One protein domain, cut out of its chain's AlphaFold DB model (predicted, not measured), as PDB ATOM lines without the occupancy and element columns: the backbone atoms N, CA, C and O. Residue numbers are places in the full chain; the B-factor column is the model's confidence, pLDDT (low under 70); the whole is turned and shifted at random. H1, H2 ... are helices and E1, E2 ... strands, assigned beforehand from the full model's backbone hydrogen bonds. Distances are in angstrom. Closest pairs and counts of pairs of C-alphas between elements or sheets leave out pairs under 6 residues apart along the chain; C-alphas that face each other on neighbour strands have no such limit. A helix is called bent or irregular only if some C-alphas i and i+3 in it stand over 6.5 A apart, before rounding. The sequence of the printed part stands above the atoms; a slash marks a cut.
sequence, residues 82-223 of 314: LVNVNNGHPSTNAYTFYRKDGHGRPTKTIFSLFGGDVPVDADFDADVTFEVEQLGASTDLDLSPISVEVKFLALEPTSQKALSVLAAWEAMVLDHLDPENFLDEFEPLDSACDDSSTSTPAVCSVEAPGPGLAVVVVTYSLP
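This is residues 82 to 223 of the 314 residues of an uncharacterized protein of Dentipellis fragilis (UniProt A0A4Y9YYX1). A twisted sheet of four strands, E1, E2, E6 and E4, forms the middle slab, with the two-stranded sheet E3 and E5 face to face with it on one side and the long helix H1 over its other face. The short helix H2 follows H1 and only grazes the large sheet. The printed part has 142 residues, with two named helices and six named strands in the order E1 E2 E3 E4 H1 H2 E5 E6. Both sheets are antiparallel, the larger in the order E1 - E2 - E6 - E4, and the class is mixed, helices and strands. The whole is compact, with a radius of gyration of the C-alphas of 15.7 A, yet elongated in outline, spanning 49 by 30 by 26 A.

In the larger sheet, E1 is residues 92 to 100, 26.1 A long from C-alpha 92 at (312.953, 267.774, 262.685). E2 is residues 106 to 115, 26.6 A, and E6 is residues 212 to 221, 29.5 A, ending at C-alpha 221 at (294.543, 247.841, 272.140). E4, residues 144 to 154, is 29.4 A long and bends by 53 degrees at residue 147. E3 is residues 123 to 131, 24.3 A, and E5 is residues 202 to 209, 22.5 A. H1, residues 160 to 176, is 23.9 A long from C-alpha 160 at (308.246, 285.457, 261.492). H2, residues 179 to 185, 11.2 A, is irregular: C-alphas 182 and 185 are 7.4 A apart.

E1 and E2 form a hairpin, with N 97 and O 110 at 3.0 A. E2 and E6 have N 111 and O 216 at 2.8 A, and E6 and E4 have N 217 and O 149 at 2.8 A. In the other sheet, N 126 of E3 and O 206 of E5 are 2.9 A apart. The two sheets form a sandwich, two sheets face to face, their facing parts 8.9 A centre to centre and the strands of one at 25 degrees to those of the other. The closest C-alphas of E4 and E5 are those of Ala 154 and Pro 209, 6.1 A apart. H1 and the larger sheet make two layers, a helix on one face of a sheet, at a height over the sheet of 10.1 A. H1 lies over E6 and, only just, with 3 C-alphas, over E2; it runs along the strands, at 2 degrees to E6 on the local plane. Every O i to N i+4 pair in H1 is within hydrogen-bond range; in H2, 1 of 3 is, and 1 of 4 O i to N i+3 pairs.

The C-alphas farthest apart, those of Thr 139 and Ser 159, are 48.8 A apart. The printed part has no cut. The links E3 to E4, 12 residues, and H2 to E5, 16 residues, are long. The mean pLDDT of the printed part is 72.9, and 49 residues are under 70, among them residues 130 to 142, 176 to 184 and 195 to 201.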
ATOM      1  N   LEU A  82     311.160 256.892 269.301       59.69
ATOM      2  CA  LEU A  82     310.781 257.371 267.984       59.69
ATOM      3  C   LEU A  82     311.920 257.037 267.022       59.69
ATOM      4  O   LEU A  82     312.947 257.722 266.981       59.69
ATOM      5  N   VAL A  83     311.760 255.926 266.312       54.75
ATOM      6  CA  VAL A  83     312.772 255.408 265.401       54.75
ATOM      7  C   VAL A  83     312.600 256.126 264.072       54.75
ATOM      8  O   VAL A  83     311.746 255.783 263.268       54.75
ATOM      9  N   ASN A  84     313.435 257.145 263.873       63.47
ATOM     10  CA  ASN A  84     313.672 257.813 262.594       63.47
ATOM     11  C   ASN A  84     312.554 258.742 262.083       63.47
ATOM     12  O   ASN A  84     311.771 258.385 261.217       63.47
ATOM     13  N   VAL A  85     312.566 259.998 262.531       64.56
ATOM     14  CA  VAL A  85     311.752 261.052 261.913       64.56
ATOM     15  C   VAL A  85     312.473 261.644 260.706       64.56
ATOM     16  O   VAL A  85     313.608 262.108 260.847       64.56
ATOM     17  N   ASN A  86     311.795 261.698 259.552       66.50
ATOM     18  CA  ASN A  86     312.259 262.388 258.341       66.50
ATOM     19  C   ASN A  86     313.701 262.000 257.960       66.50
ATOM     20  O   ASN A  86     314.573 262.855 257.795       66.50
ATOM     21  N   ASN A  87     313.994 260.696 257.920       71.31
ATOM     22  CA  ASN A  87     315.324 260.167 257.592       71.31
ATOM     23  C   ASN A  87     316.474 260.730 258.460       71.31
ATOM     24  O   ASN A  87     317.619 260.827 258.010       71.31
ATOM     25  N   GLY A  88     316.178 261.131 259.700       71.44
ATOM     26  CA  GLY A  88     317.143 261.713 260.628       71.44
ATOM     27  C   GLY A  88     317.513 263.160 260.301       71.44
ATOM     28  O   GLY A  88     318.592 263.615 260.692       71.44
ATOM     29  N   HIS A  89     316.658 263.892 259.578       73.00
ATOM     30  CA  HIS A  89     316.922 265.289 259.256       73.00
ATOM     31  C   HIS A  89     317.030 266.125 260.549       73.00
ATOM     32  O   HIS A  89     316.079 266.167 261.334       73.00
ATOM     33  N   PRO A  90     318.152 266.836 260.783       73.31
ATOM     34  CA  PRO A  90     318.477 267.430 262.083       73.31
ATOM     35  C   PRO A  90     317.572 268.600 262.490       73.31
ATOM     36  O   PRO A  90     317.629 269.037 263.636       73.31
ATOM     37  N   SER A  91     316.776 269.132 261.562       72.88
ATOM     38  CA  SER A  91     315.809 270.197 261.846       72.88
ATOM     39  C   SER A  91     314.438 269.680 262.278       72.88
ATOM     40  O   SER A  91     313.583 270.492 262.634       72.88
ATOM     41  N   THR A  92     314.227 268.357 262.267       76.19
ATOM     42  CA  THR A  92     312.953 267.774 262.685       76.19
ATOM     43  C   THR A  92     312.984 267.458 264.169       76.19
ATOM     44  O   THR A  92     313.617 266.499 264.604       76.19
ATOM     45  N   ASN A  93     312.303 268.288 264.955       79.62
ATOM     46  CA  ASN A  93     312.102 268.016 266.372       79.62
ATOM     47  C   ASN A  93     310.890 267.114 266.550       79.62
ATOM     48  O   ASN A  93     309.887 267.277 265.850       79.62
ATOM     49  N   ALA A  94     310.994 266.202 267.510       81.56
ATOM     50  CA  ALA A  94     309.909 265.318 267.865       81.56
ATOM     51  C   ALA A  94     309.724 265.226 269.376       81.56
ATOM     52  O   ALA A  94     310.691 265.068 270.123       81.56
ATOM     53  N   TYR A  95     308.470 265.308 269.812       81.31
ATOM     54  CA  TYR A  95     308.086 265.160 271.212       81.31
ATOM     55  C   TYR A  95     307.077 264.038 271.355       81.31
ATOM     56  O   TYR A  95     306.130 263.983 270.571       81.31
ATOM     57  N   THR A  96     307.264 263.201 272.373       81.25
ATOM     58  CA  THR A  96     306.391 262.062 272.653       81.25
ATOM     59  C   THR A  96     305.752 262.221 274.026       81.25
ATOM     60  O   THR A  96     306.453 262.394 275.025       81.25
ATOM     61  N   PHE A  97     304.425 262.132 274.084       81.06
ATOM     62  CA  PHE A  97     303.661 262.158 275.332       81.06
ATOM     63  C   PHE A  97     302.905 260.853 275.502       81.06
ATOM     64  O   PHE A  97     302.194 260.440 274.589       81.06
ATOM     65  N   TYR A  98     303.010 260.245 276.683       79.75
ATOM     66  CA  TYR A  98     302.269 259.034 277.022       79.75
ATOM     67  C   TYR A  98     301.158 259.364 277.998       79.75
ATOM     68  O   TYR A  98     301.404 259.898 279.083       79.75
ATOM     69  N   ARG A  99     299.938 258.968 277.648       81.69
ATOM     70  CA  ARG A  99     298.848 258.906 278.613       81.69
ATOM     71  C   ARG A  99     298.801 257.510 279.203       81.69
ATOM     72  O   ARG A  99     298.595 256.537 278.480       81.69
ATOM     73  N   LYS A 100     298.962 257.427 280.518       80.56
ATOM     74  CA  LYS A 100     298.779 256.185 281.266       80.56
ATOM     75  C   LYS A 100     297.316 256.046 281.707       80.56
ATOM     76  O   LYS A 100     296.683 257.050 282.030       80.56
ATOM     77  N   ASP A 101     296.768 254.835 281.689       80.31
ATOM     78  CA  ASP A 101     295.491 254.533 282.343       80.31
ATOM     79  C   ASP A 101     295.629 254.576 283.879       80.31
ATOM     80  O   ASP A 101     296.710 254.808 284.429       80.31
ATOM     81  N   GLY A 102     294.528 254.315 284.593       79.88
ATOM     82  CA  GLY A 102     294.534 254.191 286.056       79.88
ATOM     83  C   GLY A 102     295.436 253.070 286.599       79.88
ATOM     84  O   GLY A 102     295.650 252.999 287.807       79.88
ATOM     85  N   HIS A 103     295.985 252.220 285.726       78.75
ATOM     86  CA  HIS A 103     296.905 251.130 286.039       78.75
ATOM     87  C   HIS A 103     298.340 251.395 285.552       78.75
ATOM     88  O   HIS A 103     299.190 250.512 285.663       78.75
ATOM     89  N   GLY A 104     298.641 252.592 285.038       79.69
ATOM     90  CA  GLY A 104     299.981 252.952 284.579       79.69
ATOM     91  C   GLY A 104     300.329 252.496 283.154       79.69
ATOM     92  O   GLY A 104     301.475 252.681 282.744       79.69
ATOM     93  N   ARG A 105     299.390 251.923 282.393       79.88
ATOM     94  CA  ARG A 105     299.621 251.391 281.039       79.88
ATOM     95  C   ARG A 105     299.419 252.471 279.979       79.88
ATOM     96  O   ARG A 105     298.453 253.227 280.083       79.88
ATOM     97  N   PRO A 106     300.276 252.557 278.950       75.69
ATOM     98  CA  PRO A 106     300.100 253.533 277.881       75.69
ATOM     99  C   PRO A 106     298.815 253.233 277.093       75.69
ATOM    100  O   PRO A 106     298.630 252.141 276.568       75.69
ATOM    101  N   THR A 107     297.918 254.214 277.022       78.44
ATOM    102  CA  THR A 107     296.659 254.140 276.254       78.44
ATOM    103  C   THR A 107     296.729 254.956 274.979       78.44
ATOM    104  O   THR A 107     296.150 254.574 273.963       78.44
ATOM    105  N   LYS A 108     297.434 256.089 275.041       80.88
ATOM    106  CA  LYS A 108     297.603 257.019 273.932       80.88
ATOM    107  C   LYS A 108     299.023 257.553 273.905       80.88
ATOM    108  O   LYS A 108     299.545 257.942 274.955       80.88
ATOM    109  N   THR A 109     299.593 257.622 272.710       79.62
ATOM    110  CA  THR A 109     300.862 258.306 272.467       79.62
ATOM    111  C   THR A 109     300.638 259.458 271.500       79.62
ATOM    112  O   THR A 109     300.006 259.270 270.464       79.62
ATOM    113  N   ILE A 110     301.135 260.645 271.844       80.56
ATOM    114  CA  ILE A 110     301.050 261.837 270.995       80.56
ATOM    115  C   ILE A 110     302.449 262.188 270.512       80.56
ATOM    116  O   ILE A 110     303.338 262.387 271.340       80.56
ATOM    117  N   PHE A 111     302.613 262.307 269.199       80.50
ATOM    118  CA  PHE A 111     303.843 262.757 268.556       80.50
ATOM    119  C   PHE A 111     303.622 264.128 267.957       80.50
ATOM    120  O   PHE A 111     302.646 264.336 267.248       80.50
ATOM    121  N   SER A 112     304.534 265.048 268.231       78.69
ATOM    122  CA  SER A 112     304.560 266.375 267.620       78.69
ATOM    123  C   SER A 112     305.813 266.478 266.770       78.69
ATOM    124  O   SER A 112     306.904 266.380 267.325       78.69
ATOM    125  N   LEU A 113     305.664 266.626 265.454       76.94
ATOM    126  CA  LEU A 113     306.757 266.621 264.476       76.94
ATOM    127  C   LEU A 113     306.862 267.996 263.822       76.94
ATOM    128  O   LEU A 113     305.861 268.494 263.308       76.94
ATOM    129  N   PHE A 114     308.054 268.596 263.806       76.94
ATOM    130  CA  PHE A 114     308.244 269.939 263.253       76.94
ATOM    131  C   PHE A 114     309.219 269.983 262.071       76.94
ATOM    132  O   PHE A 114     310.423 269.863 262.268       76.94
ATOM    133  N   GLY A 115     308.724 270.231 260.856       71.44
ATOM    134  CA  GLY A 115     309.544 270.360 259.643       71.44
ATOM    135  C   GLY A 115     310.083 271.781 259.441       71.44
ATOM    136  O   GLY A 115     309.595 272.504 258.576       71.44
ATOM    137  N   GLY A 116     311.061 272.208 260.248       65.19
ATOM    138  CA  GLY A 116     311.450 273.625 260.349       65.19
ATOM    139  C   GLY A 116     312.191 274.241 259.157       65.19
ATOM    140  O   GLY A 116     312.026 275.431 258.905       65.19
ATOM    141  N   ASP A 117     312.973 273.448 258.420       68.62
ATOM    142  CA  ASP A 117     313.854 273.948 257.342       68.62
ATOM    143  C   ASP A 117     313.493 273.387 255.955       68.62
ATOM    144  O   ASP A 117     314.286 273.461 255.014       68.62
ATOM    145  N   VAL A 118     312.308 272.791 255.822       69.00
ATOM    146  CA  VAL A 118     311.848 272.214 254.556       69.00
ATOM    147  C   VAL A 118     311.499 273.363 253.592       69.00
ATOM    148  O   VAL A 118     310.872 274.339 254.022       69.00
ATOM    149  N   PRO A 119     311.932 273.318 252.314       70.31
ATOM    150  CA  PRO A 119     311.573 274.336 251.333       70.31
ATOM    151  C   PRO A 119     310.058 274.531 251.247       70.31
ATOM    152  O   PRO A 119     309.285 273.599 251.447       70.31
ATOM    153  N   VAL A 120     309.644 275.747 250.895       64.56
ATOM    154  CA  VAL A 120     308.249 276.029 250.532       64.56
ATOM    155  C   VAL A 120     307.845 275.092 249.397       64.56
ATOM    156  O   VAL A 120     308.608 274.965 248.439       64.56
ATOM    157  N   ASP A 121     306.677 274.462 249.513       68.38
ATOM    158  CA  ASP A 121     306.117 273.516 248.536       68.38
ATOM    159  C   ASP A 121     306.814 272.144 248.471       68.38
ATOM    160  O   ASP A 121     306.574 271.382 247.535       68.38
ATOM    161  N   ALA A 122     307.669 271.816 249.443       73.69
ATOM    162  CA  ALA A 122     308.152 270.454 249.626       73.69
ATOM    163  C   ALA A 122     307.360 269.770 250.746       73.69
ATOM    164  O   ALA A 122     307.313 270.255 251.879       73.69
ATOM    165  N   ASP A 123     306.761 268.632 250.419       75.75
ATOM    166  CA  ASP A 123     306.240 267.710 251.417       75.75
ATOM    167  C   ASP A 123     307.413 267.123 252.214       75.75
ATOM    168  O   ASP A 123     308.541 267.001 251.715       75.75
ATOM    169  N   PHE A 124     307.179 266.833 253.492       72.94
ATOM    170  CA  PHE A 124     308.109 266.051 254.288       72.94
ATOM    171  C   PHE A 124     307.451 264.739 254.684       72.94
ATOM    172  O   PHE A 124     306.387 264.703 255.304       72.94
ATOM    173  N   ASP A 125     308.135 263.656 254.347       72.12
ATOM    174  CA  ASP A 125     307.731 262.322 254.745       72.12
ATOM    175  C   ASP A 125     308.195 262.084 256.180       72.12
ATOM    176  O   ASP A 125     309.389 262.148 256.503       72.12
ATOM    177  N   ALA A 126     307.243 261.842 257.073       69.25
ATOM    178  CA  ALA A 126     307.517 261.401 258.424       69.25
ATOM    179  C   ALA A 126     307.150 259.923 258.549       69.25
ATOM    180  O   ALA A 126     306.005 259.564 258.814       69.25
ATOM    181  N   ASP A 127     308.151 259.060 258.419       71.69
ATOM    182  CA  ASP A 127     307.995 257.661 258.798       71.69
ATOM    183  C   ASP A 127     307.928 257.565 260.322       71.69
ATOM    184  O   ASP A 127     308.915 257.779 261.027       71.69
ATOM    185  N   VAL A 128     306.745 257.276 260.858       68.88
ATOM    186  CA  VAL A 128     306.570 257.047 262.290       68.88
ATOM    187  C   VAL A 128     306.629 255.547 262.525       68.88
ATOM    188  O   VAL A 128     305.653 254.814 262.356       68.88
ATOM    189  N   THR A 129     307.811 255.074 262.907       70.44
ATOM    190  CA  THR A 129     307.993 253.673 263.285       70.44
ATOM    191  C   THR A 129     307.650 253.491 264.757       70.44
ATOM    192  O   THR A 129     308.296 254.077 265.630       70.44
ATOM    193  N   PHE A 130     306.648 252.659 265.041       66.94
ATOM    194  CA  PHE A 130     306.295 252.267 266.400       66.94
ATOM    195  C   PHE A 130     307.064 251.014 266.776       66.94
ATOM    196  O   PHE A 130     306.581 249.889 266.646       66.94
ATOM    197  N   GLU A 131     308.276 251.214 267.280       63.81
ATOM    198  CA  GLU A 131     308.950 250.154 268.013       63.81
ATOM    199  C   GLU A 131     308.409 250.162 269.439       63.81
ATOM    200  O   GLU A 131     308.742 251.023 270.259       63.81
ATOM    201  N   VAL A 132     307.527 249.205 269.734       57.22
ATOM    202  CA  VAL A 132     307.186 248.868 271.116       57.22
ATOM    203  C   VAL A 132     308.411 248.171 271.695       57.22
ATOM    204  O   VAL A 132     308.505 246.945 271.735       57.22
ATOM    205  N   GLU A 133     309.408 248.966 272.078       52.28
ATOM    206  CA  GLU A 133     310.515 248.458 272.864       52.28
ATOM    207  C   GLU A 133     309.917 247.988 274.188       52.28
ATOM    208  O   GLU A 133     309.250 248.743 274.898       52.28
ATOM    209  N   GLN A 134     310.065 246.688 274.427       51.38
ATOM    210  CA  GLN A 134     309.438 245.920 275.490       51.38
ATOM    211  C   GLN A 134     309.427 246.711 276.808       51.38
ATOM    212  O   GLN A 134     310.450 246.841 277.483       51.38
ATOM    213  N   LEU A 135     308.259 247.271 277.145       49.97
ATOM    214  CA  LEU A 135     308.053 248.104 278.325       49.97
ATOM    215  C   LEU A 135     308.363 247.262 279.570       49.97
ATOM    216  O   LEU A 135     307.574 246.404 279.952       49.97
ATOM    217  N   GLY A 136     309.551 247.453 280.146       43.19
ATOM    218  CA  GLY A 136     309.945 246.983 281.476       43.19
ATOM    219  C   GLY A 136     309.464 245.583 281.890       43.19
ATOM    220  O   GLY A 136     308.444 245.433 282.549       43.19
ATOM    221  N   ALA A 137     310.288 244.564 281.638       44.50
ATOM    222  CA  ALA A 137     310.319 243.266 282.336       44.50
ATOM    223  C   ALA A 137     309.104 242.313 282.249       44.50
ATOM    224  O   ALA A 137     309.285 241.133 282.553       44.50
ATOM    225  N   SER A 138     307.915 242.732 281.811       53.78
ATOM    226  CA  SER A 138     306.835 241.791 281.484       53.78
ATOM    227  C   SER A 138     306.822 241.532 279.984       53.78
ATOM    228  O   SER A 138     306.471 242.408 279.202       53.78
ATOM    229  N   THR A 139     307.201 240.326 279.580       58.12
ATOM    230  CA  THR A 139     307.312 239.904 278.175       58.12
ATOM    231  C   THR A 139     305.991 239.878 277.397       58.12
ATOM    232  O   THR A 139     306.015 239.549 276.217       58.12
ATOM    233  N   ASP A 140     304.864 240.239 278.019       61.53
ATOM    234  CA  ASP A 140     303.528 239.850 277.552       61.53
ATOM    235  C   ASP A 140     302.594 241.030 277.220       61.53
ATOM    236  O   ASP A 140     301.431 240.803 276.882       61.53
ATOM    237  N   LEU A 141     303.048 242.290 277.305       66.88
ATOM    238  CA  LEU A 141     302.248 243.406 276.780       66.88
ATOM    239  C   LEU A 141     302.471 243.548 275.274       66.88
ATOM    240  O   LEU A 141     303.317 244.313 274.817       66.88
ATOM    241  N   ASP A 142     301.676 242.800 274.519       69.38
ATOM    242  CA  ASP A 142     301.520 242.991 273.083       69.38
ATOM    243  C   ASP A 142     300.608 244.207 272.838       69.38
ATOM    244  O   ASP A 142     299.377 244.116 272.860       69.38
ATOM    245  N   LEU A 143     301.217 245.392 272.729       72.12
ATOM    246  CA  LEU A 143     300.515 246.631 272.399       72.12
ATOM    247  C   LEU A 143     300.394 246.739 270.879       72.12
ATOM    248  O   LEU A 143     301.297 247.235 270.209       72.12
ATOM    249  N   SER A 144     299.257 246.312 270.339       76.12
ATOM    250  CA  SER A 144     298.915 246.574 268.941       76.12
ATOM    251  C   SER A 144     298.241 247.950 268.813       76.12
ATOM    252  O   SER A 144     297.307 248.238 269.569       76.12
ATOM    253  N   PRO A 145     298.689 248.841 267.912       80.69
ATOM    254  CA  PRO A 145     297.958 250.074 267.627       80.69
ATOM    255  C   PRO A 145     296.576 249.730 267.042       80.69
ATOM    256  O   PRO A 145     296.482 248.942 266.107       80.69
ATOM    257  N   ILE A 146     295.503 250.291 267.608       83.00
ATOM    258  CA  ILE A 146     294.129 250.164 267.081       83.00
ATOM    259  C   ILE A 146     293.857 251.246 266.047       83.00
ATOM    260  O   ILE A 146     293.243 250.980 265.020       83.00
ATOM    261  N   SER A 147     294.235 252.482 266.366       85.69
ATOM    262  CA  SER A 147     293.966 253.630 265.515       85.69
ATOM    263  C   SER A 147     295.127 254.604 265.558       85.69
ATOM    264  O   SER A 147     295.730 254.848 266.609       85.69
ATOM    265  N   VAL A 148     295.425 255.156 264.388       87.06
ATOM    266  CA  VAL A 148     296.353 256.265 264.219       87.06
ATOM    267  C   VAL A 148     295.557 257.418 263.638       87.06
ATOM    268  O   VAL A 148     294.933 257.305 262.588       87.06
ATOM    269  N   GLU A 149     295.546 258.525 264.359       89.44
ATOM    270  CA  GLU A 149     294.837 259.745 264.006       89.44
ATOM    271  C   GLU A 149     295.866 260.843 263.787       89.44
ATOM    272  O   GLU A 149     296.771 261.024 264.606       89.44
ATOM    273  N   VAL A 150     295.752 261.588 262.688       88.69
ATOM    274  CA  VAL A 150     296.715 262.649 262.372       88.69
ATOM    275  C   VAL A 150     296.016 263.978 262.151       88.69
ATOM    276  O   VAL A 150     294.934 264.063 261.570       88.69
ATOM    277  N   LYS A 151     296.652 265.042 262.639       87.50
ATOM    278  CA  LYS A 151     296.272 266.420 262.361       87.50
ATOM    279  C   LYS A 151     297.480 267.207 261.895       87.50
ATOM    280  O   LYS A 151     298.482 267.317 262.600       87.50
ATOM    281  N   PHE A 152     297.347 267.794 260.715       85.88
ATOM    282  CA  PHE A 152     298.371 268.641 260.127       85.88
ATOM    283  C   PHE A 152     298.058 270.112 260.371       85.88
ATOM    284  O   PHE A 152     296.934 270.585 260.185       85.88
ATOM    285  N   LEU A 153     299.088 270.857 260.739       83.06
ATOM    286  CA  LEU A 153     299.102 272.305 260.743       83.06
ATOM    287  C   LEU A 153     300.152 272.764 259.734       83.06
ATOM    288  O   LEU A 153     301.327 272.927 260.066       83.06
ATOM    289  N   ALA A 154     299.712 272.981 258.497       80.31
ATOM    290  CA  ALA A 154     300.528 273.641 257.491       80.31
ATOM    291  C   ALA A 154     300.729 275.110 257.891       80.31
ATOM    292  O   ALA A 154     299.766 275.827 258.201       80.31
ATOM    293  N   LEU A 155     301.978 275.562 257.908       75.19
ATOM    294  CA  LEU A 155     302.333 276.943 258.208       75.19
ATOM    295  C   LEU A 155     302.861 277.606 256.946       75.19
ATOM    296  O   LEU A 155     303.613 277.009 256.190       75.19
ATOM    297  N   GLU A 156     302.506 278.873 256.729       76.81
ATOM    298  CA  GLU A 156     303.103 279.628 255.631       76.81
ATOM    299  C   GLU A 156     304.593 279.925 255.950       76.81
ATOM    300  O   GLU A 156     304.880 280.638 256.922       76.81
ATOM    301  N   PRO A 157     305.542 279.410 255.145       59.62
ATOM    302  CA  PRO A 157     306.971 279.266 255.475       59.62
ATOM    303  C   PRO A 157     307.746 280.528 255.851       59.62
ATOM    304  O   PRO A 157     308.820 280.456 256.438       59.62
ATOM    305  N   THR A 158     307.285 281.706 255.450       61.59
ATOM    306  CA  THR A 158     308.144 282.904 255.398       61.59
ATOM    307  C   THR A 158     307.849 283.910 256.500       61.59
ATOM    308  O   THR A 158     308.456 284.977 256.596       61.59
ATOM    309  N   SER A 159     306.895 283.579 257.355       65.75
ATOM    310  CA  SER A 159     306.340 284.508 258.307       65.75
ATOM    311  C   SER A 159     307.041 284.348 259.652       65.75
ATOM    312  O   SER A 159     306.883 283.347 260.342       65.75
ATOM    313  N   GLN A 160     307.760 285.378 260.103       74.75
ATOM    314  CA  GLN A 160     308.246 285.457 261.492       74.75
ATOM    315  C   GLN A 160     307.090 285.273 262.502       74.75
ATOM    316  O   GLN A 160     307.280 284.801 263.622       74.75
ATOM    317  N   LYS A 161     305.860 285.582 262.068       75.06
ATOM    318  CA  LYS A 161     304.627 285.303 262.796       75.06
ATOM    319  C   LYS A 161     304.274 283.807 262.804       75.06
ATOM    320  O   LYS A 161     303.805 283.350 263.838       75.06
ATOM    321  N   ALA A 162     304.539 283.034 261.750       69.31
ATOM    322  CA  ALA A 162     304.374 281.575 261.761       69.31
ATOM    323  C   ALA A 162     305.277 280.911 262.810       69.31
ATOM    324  O   ALA A 162     304.780 280.115 263.598       69.31
ATOM    325  N   LEU A 163     306.541 281.334 262.928       72.94
ATOM    326  CA  LEU A 163     307.429 280.867 264.003       72.94
ATOM    327  C   LEU A 163     306.895 281.223 265.400       72.94
ATOM    328  O   LEU A 163     306.965 280.410 266.315       72.94
ATOM    329  N   SER A 164     306.318 282.419 265.576       80.44
ATOM    330  CA  SER A 164     305.706 282.799 266.859       80.44
ATOM    331  C   SER A 164     304.423 282.024 267.174       80.44
ATOM    332  O   SER A 164     304.179 281.695 268.330       80.44
ATOM    333  N   VAL A 165     303.615 281.718 266.151       76.88
ATOM    334  CA  VAL A 165     302.399 280.909 266.287       76.88
ATOM    335  C   VAL A 165     302.783 279.486 266.641       76.88
ATOM    336  O   VAL A 165     302.192 278.930 267.553       76.88
ATOM    337  N   LEU A 166     303.805 278.937 265.989       73.44
ATOM    338  CA  LEU A 166     304.339 277.624 266.303       73.44
ATOM    339  C   LEU A 166     304.857 277.558 267.742       73.44
ATOM    340  O   LEU A 166     304.443 276.674 268.475       73.44
ATOM    341  N   ALA A 167     305.697 278.503 268.174       76.69
ATOM    342  CA  ALA A 167     306.213 278.515 269.544       76.69
ATOM    343  C   ALA A 167     305.088 278.652 270.588       76.69
ATOM    344  O   ALA A 167     305.121 278.015 271.639       76.69
ATOM    345  N   ALA A 168     304.067 279.466 270.298       80.38
ATOM    346  CA  ALA A 168     302.886 279.579 271.150       80.38
ATOM    347  C   ALA A 168     302.053 278.291 271.156       80.38
ATOM    348  O   ALA A 168     301.483 277.936 272.184       80.38
ATOM    349  N   TRP A 169     301.986 277.594 270.024       74.50
ATOM    350  CA  TRP A 169     301.255 276.344 269.887       74.50
ATOM    351  C   TRP A 169     301.969 275.197 270.594       74.50
ATOM    352  O   TRP A 169     301.326 274.463 271.327       74.50
ATOM    353  N   GLU A 170     303.290 275.092 270.462       74.06
ATOM    354  CA  GLU A 170     304.124 274.158 271.220       74.06
ATOM    355  C   GLU A 170     303.909 274.351 272.724       74.06
ATOM    356  O   GLU A 170     303.619 273.389 273.430       74.06
ATOM    357  N   ALA A 171     303.933 275.600 273.204       77.31
ATOM    358  CA  ALA A 171     303.631 275.912 274.598       77.31
ATOM    359  C   ALA A 171     302.183 275.558 274.990       77.31
ATOM    360  O   ALA A 171     301.962 275.016 276.067       77.31
ATOM    361  N   MET A 172     301.200 275.835 274.127       75.00
ATOM    362  CA  MET A 172     299.794 275.499 274.378       75.00
ATOM    363  C   MET A 172     299.577 273.988 274.445       75.00
ATOM    364  O   MET A 172     298.873 273.517 275.328       75.00
ATOM    365  N   VAL A 173     300.180 273.226 273.539       70.56
ATOM    366  CA  VAL A 173     300.068 271.767 273.485       70.56
ATOM    367  C   VAL A 173     300.784 271.125 274.660       70.56
ATOM    368  O   VAL A 173     300.216 270.257 275.312       70.56
ATOM    369  N   LEU A 174     301.960 271.618 275.036       69.75
ATOM    370  CA  LEU A 174     302.643 271.158 276.244       69.75
ATOM    371  C   LEU A 174     301.833 271.394 277.529       69.75
ATOM    372  O   LEU A 174     301.941 270.602 278.461       69.75
ATOM    373  N   ASP A 175     301.042 272.467 277.584       72.44
ATOM    374  CA  ASP A 175     300.345 272.900 278.803       72.44
ATOM    375  C   ASP A 175     298.868 272.447 278.861       72.44
ATOM    376  O   ASP A 175     298.313 272.272 279.942       72.44
ATOM    377  N   HIS A 176     298.222 272.231 277.708       65.62
ATOM    378  CA  HIS A 176     296.778 271.974 277.576       65.62
ATOM    379  C   HIS A 176     296.439 270.796 276.650       65.62
ATOM    380  O   HIS A 176     295.326 270.746 276.119       65.62
ATOM    381  N   LEU A 177     297.351 269.842 276.437       64.31
ATOM    382  CA  LEU A 177     297.002 268.543 275.851       64.31
ATOM    383  C   LEU A 177     296.090 267.771 276.815       64.31
ATOM    384  O   LEU A 177     296.491 266.808 277.465       64.31
ATOM    385  N   ASP A 178     294.839 268.201 276.905       66.38
ATOM    386  CA  ASP A 178     293.746 267.316 277.237       66.38
ATOM    387  C   ASP A 178     293.296 266.701 275.909       66.38
ATOM    388  O   ASP A 178     292.580 267.360 275.142       66.38
ATOM    389  N   PRO A 179     293.787 265.497 275.558       56.28
ATOM    390  CA  PRO A 179     293.520 264.908 274.256       56.28
ATOM    391  C   PRO A 179     292.015 264.872 273.985       56.28
ATOM    392  O   PRO A 179     291.598 265.134 272.872       56.28
ATOM    393  N   GLU A 180     291.167 264.679 274.992       62.31
ATOM    394  CA  GLU A 180     289.724 264.524 274.777       62.31
ATOM    395  C   GLU A 180     289.028 265.756 274.197       62.31
ATOM    396  O   GLU A 180     288.113 265.590 273.401       62.31
ATOM    397  N   ASN A 181     289.494 266.970 274.497       63.94
ATOM    398  CA  ASN A 181     288.926 268.189 273.906       63.94
ATOM    399  C   ASN A 181     289.614 268.601 272.599       63.94
ATOM    400  O   ASN A 181     289.099 269.442 271.864       63.94
ATOM    401  N   PHE A 182     290.796 268.050 272.318       65.31
ATOM    402  CA  PHE A 182     291.543 268.356 271.100       65.31
ATOM    403  C   PHE A 182     291.175 267.417 269.937       65.31
ATOM    404  O   PHE A 182     291.427 267.758 268.781       65.31
ATOM    405  N   LEU A 183     290.575 266.261 270.246       61.09
ATOM    406  CA  LEU A 183     290.376 265.125 269.340       61.09
ATOM    407  C   LEU A 183     289.212 265.249 268.341       61.09
ATOM    408  O   LEU A 183     289.157 264.459 267.406       61.09
ATOM    409  N   ASP A 184     288.325 266.240 268.458       64.88
ATOM    410  CA  ASP A 184     287.094 266.309 267.641       64.88
ATOM    411  C   ASP A 184     287.314 266.523 266.125       64.88
ATOM    412  O   ASP A 184     286.359 266.538 265.348       64.88
ATOM    413  N   GLU A 185     288.554 266.712 265.671       74.94
ATOM    414  CA  GLU A 185     288.851 267.119 264.293       74.94
ATOM    415  C   GLU A 185     290.136 266.476 263.737       74.94
ATOM    416  O   GLU A 185     290.853 267.096 262.949       74.94
ATOM    417  N   PHE A 186     290.478 265.266 264.184       79.62
ATOM    418  CA  PHE A 186     291.539 264.471 263.558       79.62
ATOM    419  C   PHE A 186     290.987 263.668 262.379       79.62
ATOM    420  O   PHE A 186     289.837 263.222 262.399       79.62
ATOM    421  N   GLU A 187     291.808 263.481 261.347       81.19
ATOM    422  CA  GLU A 187     291.479 262.571 260.254       81.19
ATOM    423  C   GLU A 187     292.034 261.176 260.603       81.19
ATOM    424  O   GLU A 187     293.216 261.060 260.956       81.19
ATOM    425  N   PRO A 188     291.199 260.117 260.572       83.12
ATOM    426  CA  PRO A 188     291.668 258.760 260.812       83.12
ATOM    427  C   PRO A 188     292.597 258.337 259.675       83.12
ATOM    428  O   PRO A 188     292.281 258.508 258.495       83.12
ATOM    429  N   LEU A 189     293.747 257.776 260.033       82.12
ATOM    430  CA  LEU A 189     294.779 257.350 259.099       82.12
ATOM    431  C   LEU A 189     294.676 255.838 258.838       82.12
ATOM    432  O   LEU A 189     295.650 255.100 258.962       82.12
ATOM    433  N   ASP A 190     293.475 255.379 258.474       69.88
ATOM    434  CA  ASP A 190     293.135 253.951 258.345       69.88
ATOM    435  C   ASP A 190     293.937 253.210 257.253       69.88
ATOM    436  O   ASP A 190     293.892 251.986 257.182       69.88
ATOM    437  N   SER A 191     294.662 253.921 256.380       63.72
ATOM    438  CA  SER A 191     295.382 253.338 255.236       63.72
ATOM    439  C   SER A 191     296.906 253.451 255.291       63.72
ATOM    440  O   SER A 191     297.562 253.056 254.331       63.72
ATOM    441  N   ALA A 192     297.476 254.056 256.335       63.88
ATOM    442  CA  ALA A 192     298.895 254.437 256.349       63.88
ATOM    443  C   ALA A 192     299.788 253.541 257.212       63.88
ATOM    444  O   ALA A 192     301.015 253.627 257.138       63.88
ATOM    445  N   CYS A 193     299.180 252.703 258.046       75.19
ATOM    446  CA  CYS A 193     299.891 251.666 258.767       75.19
ATOM    447  C   CYS A 193     299.851 250.400 257.922       75.19
ATOM    448  O   CYS A 193     298.773 249.873 257.651       75.19
ATOM    449  N   ASP A 194     301.015 249.911 257.499       71.94
ATOM    450  CA  ASP A 194     301.076 248.588 256.892       71.94
ATOM    451  C   ASP A 194     300.724 247.560 257.975       71.94
ATOM    452  O   ASP A 194     301.410 247.469 259.000       71.94
ATOM    453  N   ASP A 195     299.658 246.786 257.742       61.19
ATOM    454  CA  ASP A 195     299.251 245.642 258.564       61.19
ATOM    455  C   ASP A 195     300.347 244.564 258.510       61.19
ATOM    456  O   ASP A 195     300.272 243.555 257.797       61.19
ATOM    457  N   SER A 196     301.421 244.790 259.262       53.19
ATOM    458  CA  SER A 196     302.543 243.880 259.453       53.19
ATOM    459  C   SER A 196     302.063 242.736 260.355       53.19
ATOM    460  O   SER A 196     302.312 242.649 261.554       53.19
ATOM    461  N   SER A 197     301.272 241.860 259.749       54.06
ATOM    462  CA  SER A 197     300.413 240.870 260.393       54.06
ATOM    463  C   SER A 197     301.130 239.729 261.124       54.06
ATOM    464  O   SER A 197     300.469 238.746 261.439       54.06
ATOM    465  N   THR A 198     302.442 239.778 261.406       53.91
ATOM    466  CA  THR A 198     303.080 238.598 262.033       53.91
ATOM    467  C   THR A 198     304.244 238.740 263.014       53.91
ATOM    468  O   THR A 198     304.384 237.790 263.777       53.91
ATOM    469  N   SER A 199     305.060 239.801 263.094       53.44
ATOM    470  CA  SER A 199     306.142 239.826 264.126       53.44
ATOM    471  C   SER A 199     307.017 241.088 264.181       53.44
ATOM    472  O   SER A 199     308.100 241.056 264.765       53.44
ATOM    473  N   THR A 200     306.634 242.179 263.529       58.16
ATOM    474  CA  THR A 200     307.519 243.337 263.323       58.16
ATOM    475  C   THR A 200     306.849 244.627 263.774       58.16
ATOM    476  O   THR A 200     305.617 244.680 263.767       58.16
ATOM    477  N   PRO A 201     307.631 245.639 264.202       66.94
ATOM    478  CA  PRO A 201     307.078 246.919 264.628       66.94
ATOM    479  C   PRO A 201     306.138 247.463 263.554       66.94
ATOM    480  O   PRO A 201     306.463 247.425 262.366       66.94
ATOM    481  N   ALA A 202     304.962 247.931 263.971       70.81
ATOM    482  CA  ALA A 202     304.044 248.596 263.064       70.81
ATOM    483  C   ALA A 202     304.700 249.910 262.619       70.81
ATOM    484  O   ALA A 202     304.996 250.783 263.439       70.81
ATOM    485  N   VAL A 203     304.973 250.030 261.325       76.25
ATOM    486  CA  VAL A 203     305.466 251.269 260.725       76.25
ATOM    487  C   VAL A 203     304.258 251.961 260.114       76.25
ATOM    488  O   VAL A 203     303.577 251.369 259.274       76.25
ATOM    489  N   CYS A 204     303.986 253.197 260.526       81.75
ATOM    490  CA  CYS A 204     302.999 254.034 259.859       81.75
ATOM    491  C   CYS A 204     303.722 255.205 259.205       81.75
ATOM    492  O   CYS A 204     304.334 256.031 259.885       81.75
ATOM    493  N   SER A 205     303.673 255.264 257.879       83.69
ATOM    494  CA  SER A 205     304.267 256.371 257.136       83.69
ATOM    495  C   SER A 205     303.251 257.502 257.035       83.69
ATOM    496  O   SER A 205     302.122 257.297 256.593       83.69
ATOM    497  N   VAL A 206     303.622 258.691 257.505       84.12
ATOM    498  CA  VAL A 206     302.763 259.872 257.507       84.12
ATOM    499  C   VAL A 206     303.409 260.941 256.636       84.12
ATOM    500  O   VAL A 206     304.398 261.560 257.023       84.12
ATOM    501  N   GLU A 207     302.827 261.194 255.471       84.56
ATOM    502  CA  GLU A 207     303.229 262.308 254.612       84.56
ATOM    503  C   GLU A 207     302.593 263.607 255.124       84.56
ATOM    504  O   GLU A 207     301.377 263.687 255.331       84.56
ATOM    505  N   ALA A 208     303.421 264.618 255.387       83.88
ATOM    506  CA  ALA A 208     303.000 265.887 255.963       83.88
ATOM    507  C   ALA A 208     303.458 267.065 255.087       83.88
ATOM    508  O   ALA A 208     304.618 267.118 254.676       83.88
ATOM    509  N   PRO A 209     302.606 268.077 254.850       80.00
ATOM    510  CA  PRO A 209     303.008 269.237 254.062       80.00
ATOM    511  C   PRO A 209     304.035 270.090 254.821       80.00
ATOM    512  O   PRO A 209     303.811 270.487 255.971       80.00
ATOM    513  N   GLY A 210     305.160 270.398 254.170       77.19
ATOM    514  CA  GLY A 210     306.226 271.235 254.715       77.19
ATOM    515  C   GLY A 210     306.144 272.711 254.286       77.19
ATOM    516  O   GLY A 210     305.693 273.019 253.181       77.19
ATOM    517  N   PRO A 211     306.610 273.653 255.133       80.25
ATOM    518  CA  PRO A 211     306.891 273.500 256.559       80.25
ATOM    519  C   PRO A 211     305.602 273.472 257.385       80.25
ATOM    520  O   PRO A 211     304.653 274.234 257.172       80.25
ATOM    521  N   GLY A 212     305.591 272.618 258.396       81.19
ATOM    522  CA  GLY A 212     304.399 272.404 259.189       81.19
ATOM    523  C   GLY A 212     304.676 271.650 260.468       81.19
ATOM    524  O   GLY A 212     305.814 271.333 260.826       81.19
ATOM    525  N   LEU A 213     303.583 271.402 261.164       84.62
ATOM    526  CA  LEU A 213     303.532 270.639 262.387       84.62
ATOM    527  C   LEU A 213     302.529 269.509 262.184       84.62
ATOM    528  O   LEU A 213     301.376 269.768 261.844       84.62
ATOM    529  N   ALA A 214     302.961 268.275 262.397       87.00
ATOM    530  CA  ALA A 214     302.070 267.124 262.409       87.00
ATOM    531  C   ALA A 214     301.896 266.645 263.845       87.00
ATOM    532  O   ALA A 214     302.882 266.486 264.571       87.00
ATOM    533  N   VAL A 215     300.645 266.427 264.247       87.75
ATOM    534  CA  VAL A 215     300.321 265.734 265.490       87.75
ATOM    535  C   VAL A 215     299.719 264.387 265.174       87.75
ATOM    536  O   VAL A 215     298.674 264.311 264.537       87.75
ATOM    537  N   VAL A 216     300.396 263.341 265.633       87.31
ATOM    538  CA  VAL A 216     299.989 261.950 265.457       87.31
ATOM    539  C   VAL A 216     299.552 261.425 266.812       87.31
ATOM    540  O   VAL A 216     300.327 261.459 267.766       87.31
ATOM    541  N   VAL A 217     298.316 260.958 266.908       88.44
ATOM    542  CA  VAL A 217     297.766 260.310 268.095       88.44
ATOM    543  C   VAL A 217     297.606 258.835 267.786       88.44
ATOM    544  O   VAL A 217     296.890 258.459 266.864       88.44
ATOM    545  N   VAL A 218     298.265 257.993 268.572       86.19
ATOM    546  CA  VAL A 218     298.148 256.540 268.457       86.19
ATOM    547  C   VAL A 218     297.408 256.005 269.656       86.19
ATOM    548  O   VAL A 218     297.813 256.255 270.792       86.19
ATOM    549  N   THR A 219     296.342 255.259 269.398       86.56
ATOM    550  CA  THR A 219     295.589 254.524 270.413       86.56
ATOM    551  C   THR A 219     295.946 253.049 270.316       86.56
ATOM    552  O   THR A 219     295.971 252.495 269.221       86.56
ATOM    553  N   TYR A 220     296.199 252.399 271.450       84.19
ATOM    554  CA  TYR A 220     296.592 250.985 271.497       84.19
ATOM    555  C   TYR A 220     295.463 250.107 272.027       84.19
ATOM    556  O   TYR A 220     294.707 250.521 272.910       84.19
ATOM    557  N   SER A 221     295.381 248.870 271.535       81.69
ATOM    558  CA  SER A 221     294.543 247.841 272.140       81.69
ATOM    559  C   SER A 221     295.216 247.365 273.401       81.69
ATOM    560  O   SER A 221     296.346 246.880 273.367       81.69
ATOM    561  N   LEU A 222     294.490 247.454 274.507       78.12
ATOM    562  CA  LEU A 222     294.840 246.676 275.676       78.12
ATOM    563  C   LEU A 222     294.255 245.273 275.492       78.12
ATOM    564  O   LEU A 222     293.086 245.162 275.124       78.12
ATOM    565  N   PRO A 223     295.022 244.201 275.742       75.94
ATOM    566  CA  PRO A 223     294.471 242.857 275.708       75.94
ATOM    567  C   PRO A 223     293.321 242.747 276.723       75.94
ATOM    568  O   PRO A 223     293.501 243.031 277.912       75.94
TER     569      PRO A 223